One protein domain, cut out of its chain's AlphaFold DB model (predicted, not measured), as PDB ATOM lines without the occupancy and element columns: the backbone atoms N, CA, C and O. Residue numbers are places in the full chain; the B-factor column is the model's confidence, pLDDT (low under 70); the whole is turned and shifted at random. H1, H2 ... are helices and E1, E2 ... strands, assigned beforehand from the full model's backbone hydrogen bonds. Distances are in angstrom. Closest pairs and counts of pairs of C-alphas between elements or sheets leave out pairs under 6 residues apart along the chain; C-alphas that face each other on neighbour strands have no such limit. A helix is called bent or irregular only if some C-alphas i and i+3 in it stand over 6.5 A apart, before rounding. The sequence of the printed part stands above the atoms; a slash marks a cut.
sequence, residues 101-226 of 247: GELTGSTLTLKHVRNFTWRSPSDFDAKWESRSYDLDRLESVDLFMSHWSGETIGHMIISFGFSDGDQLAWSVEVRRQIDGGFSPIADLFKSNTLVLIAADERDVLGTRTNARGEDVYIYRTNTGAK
ATOM      1  N   GLY A 101      11.814 -21.826  16.851       96.50
ATOM      2  CA  GLY A 101      11.286 -23.082  17.349       96.50
ATOM      3  C   GLY A 101      11.542 -23.305  18.820       96.50
ATOM      4  O   GLY A 101      12.317 -22.587  19.451       96.50
ATOM      5  N   GLU A 102      10.864 -24.315  19.337       97.69
ATOM      6  CA  GLU A 102      10.919 -24.747  20.724       97.69
ATOM      7  C   GLU A 102      11.144 -26.258  20.755       97.69
ATOM      8  O   GLU A 102      10.575 -27.005  19.954       97.69
ATOM      9  N   LEU A 103      11.991 -26.704  21.680       96.88
ATOM     10  CA  LEU A 103      12.260 -28.116  21.918       96.88
ATOM     11  C   LEU A 103      11.629 -28.509  23.252       96.88
ATOM     12  O   LEU A 103      12.006 -27.974  24.295       96.88
ATOM     13  N   THR A 104      10.686 -29.448  23.215       96.88
ATOM     14  CA  THR A 104      10.043 -30.005  24.413       96.88
ATOM     15  C   THR A 104      10.244 -31.515  24.424       96.88
ATOM     16  O   THR A 104       9.649 -32.230  23.621       96.88
ATOM     17  N   GLY A 105      11.103 -32.011  25.318       95.38
ATOM     18  CA  GLY A 105      11.526 -33.415  25.294       95.38
ATOM     19  C   GLY A 105      12.272 -33.735  23.996       95.38
ATOM     20  O   GLY A 105      13.238 -33.050  23.664       95.38
ATOM     21  N   SER A 106      11.809 -34.749  23.263       95.25
ATOM     22  CA  SER A 106      12.298 -35.100  21.923       95.25
ATOM     23  C   SER A 106      11.509 -34.441  20.786       95.25
ATOM     24  O   SER A 106      11.862 -34.612  19.627       95.25
ATOM     25  N   THR A 107      10.477 -33.639  21.068       97.44
ATOM     26  CA  THR A 107       9.686 -32.977  20.021       97.44
ATOM     27  C   THR A 107      10.211 -31.573  19.722       97.44
ATOM     28  O   THR A 107      10.114 -30.665  20.552       97.44
ATOM     29  N   LEU A 108      10.727 -31.377  18.507       97.56
ATOM     30  CA  LEU A 108      11.125 -30.081  17.962       97.56
ATOM     31  C   LEU A 108       9.949 -29.456  17.209       97.56
ATOM     32  O   LEU A 108       9.550 -29.967  16.169       97.56
ATOM     33  N   THR A 109       9.424 -28.329  17.682       98.31
ATOM     34  CA  THR A 109       8.385 -27.571  16.967       98.31
ATOM     35  C   THR A 109       8.986 -26.318  16.354       98.31
ATOM     36  O   THR A 109       9.456 -25.438  17.071       98.31
ATOM     37  N   LEU A 110       8.958 -26.229  15.027       98.44
ATOM     38  CA  LEU A 110       9.462 -25.100  14.255       98.44
ATOM     39  C   LEU A 110       8.308 -24.254  13.715       98.44
ATOM     40  O   LEU A 110       7.291 -24.776  13.262       98.44
ATOM     41  N   LYS A 111       8.502 -22.939  13.713       98.44
ATOM     42  CA  LYS A 111       7.662 -21.938  13.053       98.44
ATOM     43  C   LYS A 111       8.438 -21.331  11.893       98.44
ATOM     44  O   LYS A 111       9.652 -21.150  11.978       98.44
ATOM     45  N   HIS A 112       7.708 -20.960  10.845       98.06
ATOM     46  CA  HIS A 112       8.274 -20.461   9.592       98.06
ATOM     47  C   HIS A 112       9.174 -21.490   8.897       98.06
ATOM     48  O   HIS A 112      10.243 -21.152   8.391       98.06
ATOM     49  N   VAL A 113       8.731 -22.748   8.852       98.44
ATOM     50  CA  VAL A 113       9.326 -23.730   7.940       98.44
ATOM     51  C   VAL A 113       8.884 -23.378   6.524       98.44
ATOM     52  O   VAL A 113       7.685 -23.260   6.261       98.44
ATOM     53  N   ARG A 114       9.840 -23.154   5.628       98.44
ATOM     54  CA  ARG A 114       9.575 -22.790   4.235       98.44
ATOM     55  C   ARG A 114       9.181 -24.031   3.432       98.44
ATOM     56  O   ARG A 114       9.816 -25.074   3.547       98.44
ATOM     57  N   ASN A 115       8.109 -23.941   2.659       98.06
ATOM     58  CA  ASN A 115       7.638 -25.030   1.803       98.06
ATOM     59  C   ASN A 115       7.160 -24.476   0.458       98.06
ATOM     60  O   ASN A 115       5.989 -24.587   0.086       98.06
ATOM     61  N   PHE A 116       8.046 -23.751  -0.215       97.75
ATOM     62  CA  PHE A 116       7.714 -23.054  -1.449       97.75
ATOM     63  C   PHE A 116       7.740 -24.002  -2.648       97.75
ATOM     64  O   PHE A 116       8.571 -24.905  -2.733       97.75
ATOM     65  N   THR A 117       6.854 -23.751  -3.611       96.56
ATOM     66  CA  THR A 117       6.875 -24.430  -4.914       96.56
ATOM     67  C   THR A 117       7.372 -23.464  -5.978       96.56
ATOM     68  O   THR A 117       6.755 -22.426  -6.203       96.56
ATOM     69  N   TRP A 118       8.484 -23.799  -6.629       95.69
ATOM     70  CA  TRP A 118       9.198 -22.892  -7.527       95.69
ATOM     71  C   TRP A 118       8.893 -23.164  -9.000       95.69
ATOM     72  O   TRP A 118       8.997 -24.302  -9.457       95.69
ATOM     73  N   ARG A 119       8.576 -22.104  -9.752       94.69
ATOM     74  CA  ARG A 119       8.488 -22.112 -11.226       94.69
ATOM     75  C   ARG A 119       9.652 -21.357 -11.864       94.69
ATOM     76  O   ARG A 119      10.133 -21.750 -12.920       94.69
ATOM     77  N   SER A 120      10.116 -20.287 -11.220       93.56
ATOM     78  CA  SER A 120      11.321 -19.529 -11.580       93.56
ATOM     79  C   SER A 120      11.892 -18.823 -10.336       93.56
ATOM     80  O   SER A 120      11.238 -18.831  -9.291       93.56
ATOM     81  N   PRO A 121      13.068 -18.166 -10.398       90.00
ATOM     82  CA  PRO A 121      13.638 -17.465  -9.243       90.00
ATOM     83  C   PRO A 121      12.752 -16.341  -8.686       90.00
ATOM     84  O   PRO A 121      12.934 -15.931  -7.541       90.00
ATOM     85  N   SER A 122      11.807 -15.835  -9.483       90.62
ATOM     86  CA  SER A 122      10.881 -14.761  -9.108       90.62
ATOM     87  C   SER A 122       9.402 -15.159  -9.175       90.62
ATOM     88  O   SER A 122       8.550 -14.310  -8.935       90.62
ATOM     89  N   ASP A 123       9.084 -16.415  -9.502       94.62
ATOM     90  CA  ASP A 123       7.713 -16.938  -9.539       94.62
ATOM     91  C   ASP A 123       7.631 -18.253  -8.758       94.62
ATOM     92  O   ASP A 123       8.218 -19.272  -9.144       94.62
ATOM     93  N   PHE A 124       6.916 -18.209  -7.640       95.81
ATOM     94  CA  PHE A 124       6.769 -19.314  -6.706       95.81
ATOM     95  C   PHE A 124       5.503 -19.158  -5.865       95.81
ATOM     96  O   PHE A 124       5.036 -18.047  -5.607       95.81
ATOM     97  N   ASP A 125       4.982 -20.282  -5.383       96.88
ATOM     98  CA  ASP A 125       3.914 -20.292  -4.388       96.88
ATOM     99  C   ASP A 125       4.535 -20.282  -2.996       96.88
ATOM    100  O   ASP A 125       5.164 -21.254  -2.568       96.88
ATOM    101  N   ALA A 126       4.382 -19.157  -2.296       96.88
ATOM    102  CA  ALA A 126       4.920 -18.980  -0.958       96.88
ATOM    103  C   ALA A 126       4.050 -19.697   0.086       96.88
ATOM    104  O   ALA A 126       2.863 -19.403   0.237       96.88
ATOM    105  N   LYS A 127       4.666 -20.591   0.862       97.88
ATOM    106  CA  LYS A 127       4.039 -21.272   1.997       97.88
ATOM    107  C   LYS A 127       5.004 -21.346   3.176       97.88
ATOM    108  O   LYS A 127       6.082 -21.926   3.073       97.88
ATOM    109  N   TRP A 128       4.603 -20.751   4.295       98.12
ATOM    110  CA  TRP A 128       5.319 -20.818   5.567       98.12
ATOM    111  C   TRP A 128       4.484 -21.616   6.559       98.12
ATOM    112  O   TRP A 128       3.314 -21.309   6.783       98.12
ATOM    113  N   GLU A 129       5.079 -22.640   7.151       98.19
ATOM    114  CA  GLU A 129       4.375 -23.619   7.971       98.19
ATOM    115  C   GLU A 129       4.900 -23.623   9.407       98.19
ATOM    116  O   GLU A 129       6.006 -23.162   9.706       98.19
ATOM    117  N   SER A 130       4.080 -24.154  10.312       98.25
ATOM    118  CA  SER A 130       4.549 -24.634  11.610       98.25
ATOM    119  C   SER A 130       4.530 -26.156  11.567       98.25
ATOM    120  O   SER A 130       3.493 -26.735  11.245       98.25
ATOM    121  N   ARG A 131       5.670 -26.790  11.837       97.94
ATOM    122  CA  ARG A 131       5.839 -28.248  11.779       97.94
ATOM    123  C   ARG A 131       6.481 -28.743  13.070       97.94
ATOM    124  O   ARG A 131       7.303 -28.036  13.655       97.94
ATOM    125  N   SER A 132       6.123 -29.950  13.489       97.88
ATOM    126  CA  SER A 132       6.702 -30.612  14.655       97.88
ATOM    127  C   SER A 132       7.356 -31.915  14.225       97.88
ATOM    128  O   SER A 132       6.760 -32.671  13.469       97.88
ATOM    129  N   TYR A 133       8.559 -32.163  14.731       97.25
ATOM    130  CA  TYR A 133       9.382 -33.320  14.403       97.25
ATOM    131  C   TYR A 133       9.749 -34.069  15.679       97.25
ATOM    132  O   TYR A 133      10.137 -33.453  16.675       97.25
ATOM    133  N   ASP A 134       9.642 -35.393  15.648       95.88
ATOM    134  CA  ASP A 134      10.094 -36.268  16.727       95.88
ATOM    135  C   ASP A 134      11.566 -36.637  16.500       95.88
ATOM    136  O   ASP A 134      11.902 -37.383  15.582       95.88
ATOM    137  N   LEU A 135      12.465 -36.095  17.319       95.06
ATOM    138  CA  LEU A 135      13.905 -36.316  17.193       95.06
ATOM    139  C   LEU A 135      14.316 -37.761  17.504       95.06
ATOM    140  O   LEU A 135      15.385 -38.178  17.062       95.06
ATOM    141  N   ASP A 136      13.478 -38.542  18.196       94.12
ATOM    142  CA  ASP A 136      13.725 -39.977  18.395       94.12
ATOM    143  C   ASP A 136      13.529 -40.775  17.091       94.12
ATOM    144  O   ASP A 136      13.998 -41.908  16.976       94.12
ATOM    145  N   ARG A 137      12.876 -40.168  16.090       94.69
ATOM    146  CA  ARG A 137      12.688 -40.710  14.737       94.69
ATOM    147  C   ARG A 137      13.720 -40.218  13.732       94.69
ATOM    148  O   ARG A 137      13.590 -40.527  12.552       94.69
ATOM    149  N   LEU A 138      14.718 -39.446  14.156       94.38
ATOM    150  CA  LEU A 138      15.779 -38.994  13.263       94.38
ATOM    151  C   LEU A 138      16.636 -40.191  12.822       94.38
ATOM    152  O   LEU A 138      17.173 -40.916  13.659       94.38
ATOM    153  N   GLU A 139      16.806 -40.376  11.515       93.12
ATOM    154  CA  GLU A 139      17.533 -41.521  10.948       93.12
ATOM    155  C   GLU A 139      18.792 -41.120  10.185       93.12
ATOM    156  O   GLU A 139      19.775 -41.863  10.198       93.12
ATOM    157  N   SER A 140      18.788 -39.955   9.535       92.38
ATOM    158  CA  SER A 140      19.868 -39.559   8.629       92.38
ATOM    159  C   SER A 140      20.163 -38.066   8.666       92.38
ATOM    160  O   SER A 140      19.324 -37.241   9.033       92.38
ATOM    161  N   VAL A 141      21.392 -37.738   8.273       95.06
ATOM    162  CA  VAL A 141      21.833 -36.376   7.985       95.06
ATOM    163  C   VAL A 141      22.542 -36.403   6.641       95.06
ATOM    164  O   VAL A 141      23.531 -37.119   6.481       95.06
ATOM    165  N   ASP A 142      22.062 -35.609   5.696       94.12
ATOM    166  CA  ASP A 142      22.636 -35.487   4.364       94.12
ATOM    167  C   ASP A 142      23.143 -34.064   4.134       94.12
ATOM    168  O   ASP A 142      22.547 -33.078   4.572       94.12
ATOM    169  N   LEU A 143      24.280 -33.955   3.454       94.88
ATOM    170  CA  LEU A 143      24.865 -32.679   3.065       94.88
ATOM    171  C   LEU A 143      24.625 -32.464   1.573       94.88
ATOM    172  O   LEU A 143      24.947 -33.334   0.768       94.88
ATOM    173  N   PHE A 144      24.143 -31.286   1.195       94.81
ATOM    174  CA  PHE A 144      24.064 -30.868  -0.198       94.81
ATOM    175  C   PHE A 144      25.008 -29.699  -0.454       94.81
ATOM    176  O   PHE A 144      25.132 -28.790   0.372       94.81
ATOM    177  N   MET A 145      25.653 -29.725  -1.619       93.81
ATOM    178  CA  MET A 145      26.472 -28.629  -2.123       93.81
ATOM    179  C   MET A 145      25.902 -28.139  -3.449       93.81
ATOM    180  O   MET A 145      25.884 -28.893  -4.420       93.81
ATOM    181  N   SER A 146      25.443 -26.890  -3.476       91.19
ATOM    182  CA  SER A 146      24.912 -26.235  -4.675       91.19
ATOM    183  C   SER A 146      25.945 -25.308  -5.294       91.19
ATOM    184  O   SER A 146      26.466 -24.441  -4.599       91.19
ATOM    185  N   HIS A 147      26.228 -25.442  -6.581       88.31
ATOM    186  CA  HIS A 147      27.216 -24.626  -7.279       88.31
ATOM    187  C   HIS A 147      26.539 -23.739  -8.324       88.31
ATOM    188  O   HIS A 147      25.857 -24.227  -9.222       88.31
ATOM    189  N   TRP A 148      26.746 -22.422  -8.213       80.62
ATOM    190  CA  TRP A 148      26.100 -21.427  -9.088       80.62
ATOM    191  C   TRP A 148      27.081 -20.587  -9.921       80.62
ATOM    192  O   TRP A 148      26.673 -19.747 -10.719       80.62
ATOM    193  N   SER A 149      28.388 -20.785  -9.740       73.06
ATOM    194  CA  SER A 149      29.451 -20.086 -10.477       73.06
ATOM    195  C   SER A 149      30.574 -21.070 -10.828       73.06
ATOM    196  O   SER A 149      31.743 -20.872 -10.474       73.06
ATOM    197  N   GLY A 150      30.192 -22.181 -11.466       65.62
ATOM    198  CA  GLY A 150      31.036 -23.373 -11.583       65.62
ATOM    199  C   GLY A 150      31.414 -23.933 -10.205       65.62
ATOM    200  O   GLY A 150      30.785 -23.608  -9.202       65.62
ATOM    201  N   GLU A 151      32.498 -24.701 -10.121       65.50
ATOM    202  CA  GLU A 151      32.940 -25.368  -8.878       65.50
ATOM    203  C   GLU A 151      33.533 -24.420  -7.810       65.50
ATOM    204  O   GLU A 151      33.974 -24.857  -6.752       65.50
ATOM    205  N   THR A 152      33.592 -23.109  -8.067       67.00
ATOM    206  CA  THR A 152      34.348 -22.165  -7.218       67.00
ATOM    207  C   THR A 152      33.564 -21.601  -6.038       67.00
ATOM    208  O   THR A 152      34.166 -21.104  -5.084       67.00
ATOM    209  N   ILE A 153      32.231 -21.662  -6.090       70.81
ATOM    210  CA  ILE A 153      31.358 -21.142  -5.039       70.81
ATOM    211  C   ILE A 153      30.265 -22.172  -4.762       70.81
ATOM    212  O   ILE A 153      29.386 -22.384  -5.596       70.81
ATOM    213  N   GLY A 154      30.354 -22.809  -3.594       83.50
ATOM    214  CA  GLY A 154      29.410 -23.815  -3.124       83.50
ATOM    215  C   GLY A 154      28.501 -23.281  -2.014       83.50
ATOM    216  O   GLY A 154      28.973 -22.683  -1.044       83.50
ATOM    217  N   HIS A 155      27.196 -23.515  -2.145       91.25
ATOM    218  CA  HIS A 155      26.193 -23.297  -1.110       91.25
ATOM    219  C   HIS A 155      25.968 -24.585  -0.337       91.25
ATOM    220  O   HIS A 155      25.517 -25.579  -0.906       91.25
ATOM    221  N   MET A 156      26.219 -24.553   0.965       93.75
ATOM    222  CA  MET A 156      26.005 -25.708   1.822       93.75
ATOM    223  C   MET A 156      24.568 -25.748   2.357       93.75
ATOM    224  O   MET A 156      24.041 -24.746   2.845       93.75
ATOM    225  N   ILE A 157      23.951 -26.926   2.308       96.56
ATOM    226  CA  ILE A 157      22.636 -27.218   2.891       96.56
ATOM    227  C   ILE A 157      22.761 -28.528   3.661       96.56
ATOM    228  O   ILE A 157      23.435 -29.450   3.207       96.56
ATOM    229  N   ILE A 158      22.109 -28.618   4.815       96.75
ATOM    230  CA  ILE A 158      22.073 -29.844   5.618       96.75
ATOM    231  C   ILE A 158      20.621 -30.293   5.722       96.75
ATOM    232  O   ILE A 158      19.782 -29.495   6.126       96.75
ATOM    233  N   SER A 159      20.328 -31.540   5.375       97.06
ATOM    234  CA  SER A 159      18.996 -32.135   5.493       97.06
ATOM    235  C   SER A 159      18.979 -33.235   6.538       97.06
ATOM    236  O   SER A 159      19.929 -34.007   6.652       97.06
ATOM    237  N   PHE A 160      17.913 -33.273   7.324       96.62
ATOM    238  CA  PHE A 160      17.673 -34.246   8.379       96.62
ATOM    239  C   PHE A 160      16.482 -35.112   7.985       96.62
ATOM    240  O   PHE A 160      15.372 -34.594   7.845       96.62
ATOM    241  N   GLY A 161      16.721 -36.414   7.836       96.12
ATOM    242  CA  GLY A 161      15.699 -37.375   7.440       96.12
ATOM    243  C   GLY A 161      15.137 -38.145   8.624       96.12
ATOM    244  O   GLY A 161      15.898 -38.648   9.457       96.12
ATOM    245  N   PHE A 162      13.812 -38.263   8.668       95.81
ATOM    246  CA  PHE A 162      13.057 -38.945   9.718       95.81
ATOM    247  C   PHE A 162      12.449 -40.261   9.217       95.81
ATOM    248  O   PHE A 162      12.209 -40.440   8.022       95.81
ATOM    249  N   SER A 163      12.177 -41.184  10.142       95.12
ATOM    250  CA  SER A 163      11.664 -42.529   9.839       95.12
ATOM    251  C   SER A 163      10.251 -42.560   9.245       95.12
ATOM    252  O   SER A 163       9.840 -43.563   8.661       95.12
ATOM    253  N   ASP A 164       9.495 -41.468   9.368       93.62
ATOM    254  CA  ASP A 164       8.191 -41.271   8.724       93.62
ATOM    255  C   ASP A 164       8.292 -40.699   7.300       93.62
ATOM    256  O   ASP A 164       7.275 -40.564   6.616       93.62
ATOM    257  N   GLY A 165       9.512 -40.440   6.820       94.00
ATOM    258  CA  GLY A 165       9.799 -39.956   5.473       94.00
ATOM    259  C   GLY A 165       9.958 -38.441   5.367       94.00
ATOM    260  O   GLY A 165      10.283 -37.961   4.278       94.00
ATOM    261  N   ASP A 166       9.774 -37.694   6.459       95.69
ATOM    262  CA  ASP A 166      10.003 -36.251   6.463       95.69
ATOM    263  C   ASP A 166      11.486 -35.916   6.247       95.69
ATOM    264  O   ASP A 166      12.389 -36.606   6.730       95.69
ATOM    265  N   GLN A 167      11.733 -34.824   5.516       96.44
ATOM    266  CA  GLN A 167      13.067 -34.286   5.242       96.44
ATOM    267  C   GLN A 167      13.097 -32.798   5.590       96.44
ATOM    268  O   GLN A 167      12.462 -31.969   4.930       96.44
ATOM    269  N   LEU A 168      13.831 -32.467   6.648       97.81
ATOM    270  CA  LEU A 168      13.978 -31.108   7.152       97.81
ATOM    271  C   LEU A 168      15.338 -30.549   6.745       97.81
ATOM    272  O   LEU A 168      16.362 -30.882   7.344       97.81
ATOM    273  N   ALA A 169      15.341 -29.639   5.779       97.94
ATOM    274  CA  ALA A 169      16.554 -29.015   5.289       97.94
ATOM    275  C   ALA A 169      16.810 -27.647   5.928       97.94
ATOM    276  O   ALA A 169      15.897 -26.857   6.161       97.94
ATOM    277  N   TRP A 170      18.080 -27.355   6.185       97.88
ATOM    278  CA  TRP A 170      18.564 -26.119   6.781       97.88
ATOM    279  C   TRP A 170      19.556 -25.440   5.855       97.88
ATOM    280  O   TRP A 170      20.492 -26.063   5.347       97.88
ATOM    281  N   SER A 171      19.380 -24.134   5.687       96.25
ATOM    282  CA  SER A 171      20.283 -23.311   4.902       96.25
ATOM    283  C   SER A 171      20.483 -21.933   5.520       96.25
ATOM    284  O   SER A 171      19.551 -21.330   6.057       96.25
ATOM    285  N   VAL A 172      21.718 -21.438   5.449       94.69
ATOM    286  CA  VAL A 172      22.057 -20.062   5.815       94.69
ATOM    287  C   VAL A 172      22.022 -19.233   4.544       94.69
ATOM    288  O   VAL A 172      22.812 -19.462   3.634       94.69
ATOM    289  N   GLU A 173      21.113 -18.270   4.491       92.69
ATOM    290  CA  GLU A 173      20.866 -17.462   3.302       92.69
ATOM    291  C   GLU A 173      21.180 -15.995   3.562       92.69
ATOM    292  O   GLU A 173      21.098 -15.497   4.689       92.69
ATOM    293  N   VAL A 174      21.484 -15.268   2.490       90.75
ATOM    294  CA  VAL A 174      21.545 -13.808   2.536       90.75
ATOM    295  C   VAL A 174      20.121 -13.257   2.599       90.75
ATOM    296  O   VAL A 174      19.315 -13.440   1.687       90.75
ATOM    297  N   ARG A 175      19.806 -12.540   3.676       92.31
ATOM    298  CA  ARG A 175      18.514 -11.890   3.894       92.31
ATOM    299  C   ARG A 175      18.492 -10.535   3.193       92.31
ATOM    300  O   ARG A 175      18.780  -9.489   3.771       92.31
ATOM    301  N   ARG A 176      18.185 -10.579   1.902       90.69
ATOM    302  CA  ARG A 176      18.094  -9.411   1.017       90.69
ATOM    303  C   ARG A 176      16.754  -8.678   1.151       90.69
ATOM    304  O   ARG A 176      15.733  -9.278   1.489       90.69
ATOM    305  N   GLN A 177      16.755  -7.380   0.855       90.31
ATOM    306  CA  GLN A 177      15.529  -6.580   0.707       90.31
ATOM    307  C   GLN A 177      14.840  -6.860  -0.644       90.31
ATOM    308  O   GLN A 177      15.469  -7.449  -1.522       90.31
ATOM    309  N   ILE A 178      13.574  -6.450  -0.817       87.38
ATOM    310  CA  ILE A 178      12.754  -6.737  -2.022       87.38
ATOM    311  C   ILE A 178      13.452  -6.344  -3.343       87.38
ATOM    312  O   ILE A 178      13.379  -7.106  -4.301       87.38
ATOM    313  N   ASP A 179      14.235  -5.262  -3.348       82.81
ATOM    314  CA  ASP A 179      15.023  -4.809  -4.512       82.81
ATOM    315  C   ASP A 179      16.543  -4.973  -4.309       82.81
ATOM    316  O   ASP A 179      17.368  -4.439  -5.052       82.81
ATOM    317  N   GLY A 180      16.930  -5.683  -3.250       78.06
ATOM    318  CA  GLY A 180      18.317  -5.957  -2.904       78.06
ATOM    319  C   GLY A 180      18.855  -7.174  -3.651       78.06
ATOM    320  O   GLY A 180      18.187  -8.202  -3.769       78.06
ATOM    321  N   GLY A 181      20.101  -7.070  -4.111       79.50
ATOM    322  CA  GLY A 181      20.853  -8.177  -4.695       79.50
ATOM    323  C   GLY A 181      21.904  -8.747  -3.744       79.50
ATOM    324  O   GLY A 181      22.270  -8.128  -2.743       79.50
ATOM    325  N   PHE A 182      22.420  -9.921  -4.102       79.50
ATOM    326  CA  PHE A 182      23.637 -10.469  -3.514       79.50
ATOM    327  C   PHE A 182      24.864  -9.717  -4.044       79.50
ATOM    328  O   PHE A 182      24.964  -9.444  -5.243       79.50
ATOM    329  N   SER A 183      25.816  -9.399  -3.167       83.44
ATOM    330  CA  SER A 183      27.097  -8.821  -3.569       83.44
ATOM    331  C   SER A 183      28.211  -9.371  -2.682       83.44
ATOM    332  O   SER A 183      28.315  -8.947  -1.533       83.44
ATOM    333  N   PRO A 184      29.108 -10.235  -3.197       82.75
ATOM    334  CA  PRO A 184      30.176 -10.832  -2.390       82.75
ATOM    335  C   PRO A 184      31.015  -9.797  -1.636       82.75
ATOM    336  O   PRO A 184      31.357  -9.983  -0.470       82.75
ATOM    337  N   ILE A 185      31.324  -8.676  -2.294       86.00
ATOM    338  CA  ILE A 185      32.130  -7.608  -1.702       86.00
ATOM    339  C   ILE A 185      31.309  -6.844  -0.665       86.00
ATOM    340  O   ILE A 185      31.784  -6.656   0.450       86.00
ATOM    341  N   ALA A 186      30.090  -6.406  -0.990       86.62
ATOM    342  CA  ALA A 186      29.295  -5.638  -0.033       86.62
ATOM    343  C   ALA A 186      28.919  -6.491   1.193       86.62
ATOM    344  O   ALA A 186      28.926  -5.991   2.322       86.62
ATOM    345  N   ASP A 187      28.653  -7.779   0.992       87.50
ATOM    346  CA  ASP A 187      28.237  -8.718   2.035       87.50
ATOM    347  C   ASP A 187      29.405  -9.165   2.920       87.50
ATOM    348  O   ASP A 187      29.218  -9.306   4.130       87.50
ATOM    349  N   LEU A 188      30.639  -9.215   2.392       88.88
ATOM    350  CA  LEU A 188      31.854  -9.269   3.225       88.88
ATOM    351  C   LEU A 188      31.889  -8.107   4.229       88.88
ATOM    352  O   LEU A 188      32.355  -8.251   5.362       88.88
ATOM    353  N   PHE A 189      31.341  -6.958   3.828       92.31
ATOM    354  CA  PHE A 189      31.192  -5.784   4.668       92.31
ATOM    355  C   PHE A 189      29.819  -5.692   5.363       92.31
ATOM    356  O   PHE A 189      29.341  -4.592   5.620       92.31
ATOM    357  N   LYS A 190      29.197  -6.818   5.737       90.25
ATOM    358  CA  LYS A 190      27.943  -6.884   6.519       90.25
ATOM    359  C   LYS A 190      26.736  -6.200   5.863       90.25
ATOM    360  O   LYS A 190      25.788  -5.898   6.582       90.25
ATOM    361  N   SER A 191      26.759  -5.900   4.558       87.12
ATOM    362  CA  SER A 191      25.718  -5.085   3.904       87.12
ATOM    363  C   SER A 191      24.327  -5.697   4.029       87.12
ATOM    364  O   SER A 191      23.427  -5.017   4.525       87.12
ATOM    365  N   ASN A 192      24.183  -6.977   3.698       88.00
ATOM    366  CA  ASN A 192      22.984  -7.747   4.000       88.00
ATOM    367  C   ASN A 192      23.140  -8.550   5.301       88.00
ATOM    368  O   ASN A 192      24.246  -8.898   5.724       88.00
ATOM    369  N   THR A 193      22.015  -8.837   5.955       88.94
ATOM    370  CA  THR A 193      21.981  -9.752   7.102       88.94
ATOM    371  C   THR A 193      21.898 -11.194   6.624       88.94
ATOM    372  O   THR A 193      21.581 -11.456   5.468       88.94
ATOM    373  N   LEU A 194      22.197 -12.144   7.507       91.44
ATOM    374  CA  LEU A 194      21.943 -13.559   7.249       91.44
ATOM    375  C   LEU A 194      20.588 -13.954   7.837       91.44
ATOM    376  O   LEU A 194      20.145 -13.378   8.834       91.44
ATOM    377  N   VAL A 195      19.950 -14.947   7.231       93.50
ATOM    378  CA  VAL A 195      18.761 -15.615   7.758       93.50
ATOM    379  C   VAL A 195      18.994 -17.116   7.769       93.50
ATOM    380  O   VAL A 195      19.596 -17.675   6.855       93.50
ATOM    381  N   LEU A 196      18.513 -17.766   8.821       95.44
ATOM    382  CA  LEU A 196      18.444 -19.215   8.875       95.44
ATOM    383  C   LEU A 196      17.085 -19.657   8.334       95.44
ATOM    384  O   LEU A 196      16.043 -19.253   8.862       95.44
ATOM    385  N   ILE A 197      17.109 -20.463   7.281       97.75
ATOM    386  CA  ILE A 197      15.929 -21.064   6.671       97.75
ATOM    387  C   ILE A 197      15.913 -22.537   7.051       97.75
ATOM    388  O   ILE A 197      16.828 -23.276   6.697       97.75
ATOM    389  N   ALA A 198      14.865 -22.944   7.760       98.25
ATOM    390  CA  ALA A 198      14.440 -24.333   7.782       98.25
ATOM    391  C   ALA A 198      13.360 -24.498   6.716       98.25
ATOM    392  O   ALA A 198      12.456 -23.664   6.625       98.25
ATOM    393  N   ALA A 199      13.451 -25.547   5.918       98.31
ATOM    394  CA  ALA A 199      12.566 -25.773   4.796       98.31
ATOM    395  C   ALA A 199      12.281 -27.258   4.598       98.31
ATOM    396  O   ALA A 199      13.034 -28.123   5.048       98.31
ATOM    397  N   ASP A 200      11.207 -27.531   3.872       98.00
ATOM    398  CA  ASP A 200      11.065 -28.795   3.170       98.00
ATOM    399  C   ASP A 200      12.266 -28.993   2.232       98.00
ATOM    400  O   ASP A 200      12.677 -28.059   1.532       98.00
ATOM    401  N   GLU A 201      12.842 -30.193   2.199       97.38
ATOM    402  CA  GLU A 201      13.986 -30.467   1.324       97.38
ATOM    403  C   GLU A 201      13.665 -30.156  -0.148       97.38
ATOM    404  O   GLU A 201      14.486 -29.570  -0.859       97.38
ATOM    405  N   ARG A 202      12.437 -30.448  -0.600       96.19
ATOM    406  CA  ARG A 202      12.026 -30.204  -1.991       96.19
ATOM    407  C   ARG A 202      11.979 -28.723  -2.340       96.19
ATOM    408  O   ARG A 202      12.254 -28.369  -3.483       96.19
ATOM    409  N   ASP A 203      11.664 -27.861  -1.378       97.00
ATOM    410  CA  ASP A 203      11.694 -26.408  -1.562       97.00
ATOM    411  C   ASP A 203      13.135 -25.938  -1.776       97.00
ATOM    412  O   ASP A 203      13.471 -25.354  -2.813       97.00
ATOM    413  N   VAL A 204      14.006 -26.199  -0.798       95.06
ATOM    414  CA  VAL A 204      15.353 -25.616  -0.799       95.06
ATOM    415  C   VAL A 204      16.194 -26.160  -1.955       95.06
ATOM    416  O   VAL A 204      16.935 -25.394  -2.576       95.06
ATOM    417  N   LEU A 205      16.036 -27.440  -2.304       95.38
ATOM    418  CA  LEU A 205      16.700 -28.034  -3.462       95.38
ATOM    419  C   LEU A 205      16.033 -27.607  -4.771       95.38
ATOM    420  O   LEU A 205      16.733 -27.213  -5.699       95.38
ATOM    421  N   GLY A 206      14.698 -27.577  -4.831       93.31
ATOM    422  CA  GLY A 206      13.952 -27.156  -6.019       93.31
ATOM    423  C   GLY A 206      14.227 -25.705  -6.423       93.31
ATOM    424  O   GLY A 206      14.313 -25.404  -7.615       93.31
ATOM    425  N   THR A 207      14.470 -24.815  -5.452       94.44
ATOM    426  CA  THR A 207      14.938 -23.441  -5.719       94.44
ATOM    427  C   THR A 207      16.219 -23.444  -6.564       94.44
ATOM    428  O   THR A 207      16.418 -22.581  -7.414       94.44
ATOM    429  N   ARG A 208      17.111 -24.405  -6.318       94.00
ATOM    430  CA  ARG A 208      18.462 -24.450  -6.884       94.00
ATOM    431  C   ARG A 208      18.469 -25.192  -8.204       94.00
ATOM    432  O   ARG A 208      18.820 -24.603  -9.219       94.00
ATOM    433  N   THR A 209      17.986 -26.430  -8.210       92.25
ATOM    434  CA  THR A 209      17.985 -27.276  -9.407       92.25
ATOM    435  C   THR A 209      16.983 -26.789 -10.447       92.25
ATOM    436  O   THR A 209      17.334 -26.620 -11.610       92.25
ATOM    437  N   ASN A 210      15.735 -26.528 -10.047       89.81
ATOM    438  CA  ASN A 210      14.645 -26.303 -10.999       89.81
ATOM    439  C   ASN A 210      14.470 -24.820 -11.325       89.81
ATOM    440  O   ASN A 210      14.226 -24.474 -12.477       89.81
ATOM    441  N   ALA A 211      14.570 -23.945 -10.319       92.12
ATOM    442  CA  ALA A 211      14.327 -22.518 -10.519       92.12
ATOM    443  C   ALA A 211      15.569 -21.783 -11.044       92.12
ATOM    444  O   ALA A 211      15.445 -20.924 -11.912       92.12
ATOM    445  N   ARG A 212      16.759 -22.099 -10.516       91.38
ATOM    446  CA  ARG A 212      18.011 -21.393 -10.845       91.38
ATOM    447  C   ARG A 212      18.939 -22.153 -11.794       91.38
ATOM    448  O   ARG A 212      19.805 -21.518 -12.386       91.38
ATOM    449  N   GLY A 213      18.752 -23.463 -11.960       89.81
ATOM    450  CA  GLY A 213      19.620 -24.298 -12.795       89.81
ATOM    451  C   GLY A 213      21.023 -24.496 -12.210       89.81
ATOM    452  O   GLY A 213      21.988 -24.563 -12.962       89.81
ATOM    453  N   GLU A 214      21.142 -24.522 -10.881       92.06
ATOM    454  CA  GLU A 214      22.398 -24.780 -10.167       92.06
ATOM    455  C   GLU A 214      22.732 -26.282 -10.147       92.06
ATOM    456  O   GLU A 214      21.835 -27.131 -10.087       92.06
ATOM    457  N   ASP A 215      24.028 -26.608 -10.116       91.56
ATOM    458  CA  ASP A 215      24.505 -27.985  -9.971       91.56
ATOM    459  C   ASP A 215      24.508 -28.388  -8.493       91.56
ATOM    460  O   ASP A 215      25.261 -27.835  -7.685       91.56
ATOM    461  N   VAL A 216      23.678 -29.368  -8.126       93.12
ATOM    462  CA  VAL A 216      23.525 -29.821  -6.737       93.12
ATOM    463  C   VAL A 216      24.067 -31.233  -6.558       93.12
ATOM    464  O   VAL A 216      23.602 -32.182  -7.187       93.12
ATOM    465  N   TYR A 217      25.006 -31.381  -5.629       92.62
ATOM    466  CA  TYR A 217      25.604 -32.658  -5.252       92.62
ATOM    467  C   TYR A 217      25.137 -33.064  -3.860       92.62
ATOM    468  O   TYR A 217      25.155 -32.245  -2.942       92.62
ATOM    469  N   ILE A 218      24.757 -34.331  -3.695       93.50
ATOM    470  CA  ILE A 218      24.399 -34.921  -2.403       93.50
ATOM    471  C   ILE A 218      25.556 -35.761  -1.863       93.50
ATOM    472  O   ILE A 218      26.114 -36.611  -2.556       93.50
ATOM    473  N   TYR A 219      25.878 -35.553  -0.593       92.44
ATOM    474  CA  TYR A 219      26.849 -36.325   0.163       92.44
ATOM    475  C   TYR A 219      26.117 -36.998   1.317       92.44
ATOM    476  O   TYR A 219      25.807 -36.375   2.336       92.44
ATOM    477  N   ARG A 220      25.841 -38.290   1.132       91.12
ATOM    478  CA  ARG A 220      25.232 -39.129   2.163       91.12
ATOM    479  C   ARG A 220      26.221 -39.319   3.299       91.12
ATOM    480  O   ARG A 220      27.336 -39.791   3.064       91.12
ATOM    481  N   THR A 221      25.838 -38.959   4.518       86.06
ATOM    482  CA  THR A 221      26.716 -39.176   5.670       86.06
ATOM    483  C   THR A 221      26.391 -40.505   6.339       86.06
ATOM    484  O   THR A 221      25.238 -40.911   6.430       86.06
ATOM    485  N   ASN A 222      27.415 -41.188   6.850       75.31
ATOM    486  CA  ASN A 222      27.229 -42.390   7.666       75.31
ATOM    487  C   ASN A 222      27.058 -42.035   9.158       75.31
ATOM    488  O   ASN A 222      27.534 -42.750  10.041       75.31
ATOM    489  N   THR A 223      26.466 -40.874   9.458       65.50
ATOM    490  CA  THR A 223      26.225 -40.456  10.840       65.50
ATOM    491  C   THR A 223      24.845 -40.930  11.283       65.50
ATOM    492  O   THR A 223      23.823 -40.383  10.892       65.50
ATOM    493  N   GLY A 224      24.810 -41.980  12.106       57.59
ATOM    494  CA  GLY A 224      23.584 -42.387  12.794       57.59
ATOM    495  C   GLY A 224      23.215 -41.376  13.886       57.59
ATOM    496  O   GLY A 224      24.094 -40.895  14.606       57.59
ATOM    497  N   ALA A 225      21.921 -41.090  14.054       53.47
ATOM    498  CA  ALA A 225      21.387 -40.034  14.930       53.47
ATOM    499  C   ALA A 225      21.890 -40.050  16.391       53.47
ATOM    500  O   ALA A 225      21.993 -39.006  17.035       53.47
ATOM    501  N   LYS A 226      22.305 -41.210  16.921       49.50
ATOM    502  CA  LYS A 226      22.898 -41.307  18.270       49.50
ATOM    503  C   LYS A 226      24.251 -40.597  18.416       49.50
ATOM    504  O   LYS A 226      24.664 -40.333  19.541       49.50
TER     505      LYS A 226
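Overview. This is residues 101 to 226 of the 247 residues of the protein "DUF4105 domain-containing protein" of Roseobacter sp. MED193 (UniProt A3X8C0). A twisted sheet of five strands curls round one helix, H2, and a long, bent, two-stranded ribbon runs past them, with E2 and E3 going out and E4 and E5 coming back. E2 and E5, with E1 beside E2, make a small sheet partly face to face with the large one, and at the ribbon's other end E3 of the hairpin E3 and E4 packs on H2. The printed part has 126 residues, with two named helices and ten named strands in the order E1 E2 E3 E4 E5 E6 E7 E8 H1 E9 H2 E10, and is mostly strand. The large sheet has the order E9 E8 E7 E6 E10, all antiparallel. The whole is compact, with a radius of gyration of the C-alphas of 15.5 A and spans of 42 by 31 by 28 A.

Along the chain. E1 is residues 101 to 104, beginning at C-alpha 101 (11.286, -23.082, 17.349). E2, residues 107 to 114, bends by 71 degrees at residue 111 and runs on into E3, residues 117 to 120. E4, residues 123 to 125, runs on into E5, residues 128 to 134, 19.6 A long. E6 is residues 138 to 147, 27.6 A; E7 residues 154 to 162, 25.7 A; E8 residues 167 to 175, 23.1 A, with a bend of 53 degrees at residue 172. H1 is residues 184 to 188, E9 residues 193 to 200, 22.3 A, and H2 residues 201 to 212, 15.7 A. E10, residues 215 to 220, ends at C-alpha 220 (25.232, -39.129, 2.163).

Arrangement. E6, E7 and E8 form a meander, each strand the antiparallel neighbour of the one before; N 142 and O 159 are 2.8 A apart, N 170 and O 158 2.7 A. The edge strands are E9, with N 175 and O 193 at 2.7 A, and E10, with N 147 and O 215 at 2.8 A. H2 is on one face of this sheet, giving two layers; its Glu 201 and Ala 169 of E8 have C-alphas 4.9 A apart, the closest of the two elements. The closest C-alphas of E3 and H2, Ser 120 and Ala 211, are 4.4 A apart. The sheet E1 E2 E5 and the large sheet form a sandwich, two sheets face to face, their facing parts 9.7 A centre to centre. The closest C-alphas of E2 and E9 are Arg 114 and Ala 199, 4.3 A. In E2 and E5, N 110 and O 131 are 2.8 A apart; in the hairpin E1 and E2, N 102 and O 109 are 2.9 A apart; in the hairpin E3 and E4, N 119 and O 123 are 2.9 A apart. H1 is not on the large sheet, with 3 pairs of C-alphas within 10 A. In H1 every O i to N i+4 pair is within hydrogen-bond range, in H2 6 of 8.

Size, cuts and confidence. The two C-alphas farthest apart, those of Asp 179 and Lys 226, are 43.7 A apart. The printed part has no cut and no long link. Mean pLDDT of the printed part is 91.1; residues 150 to 152 and 223 to 226 are under 70.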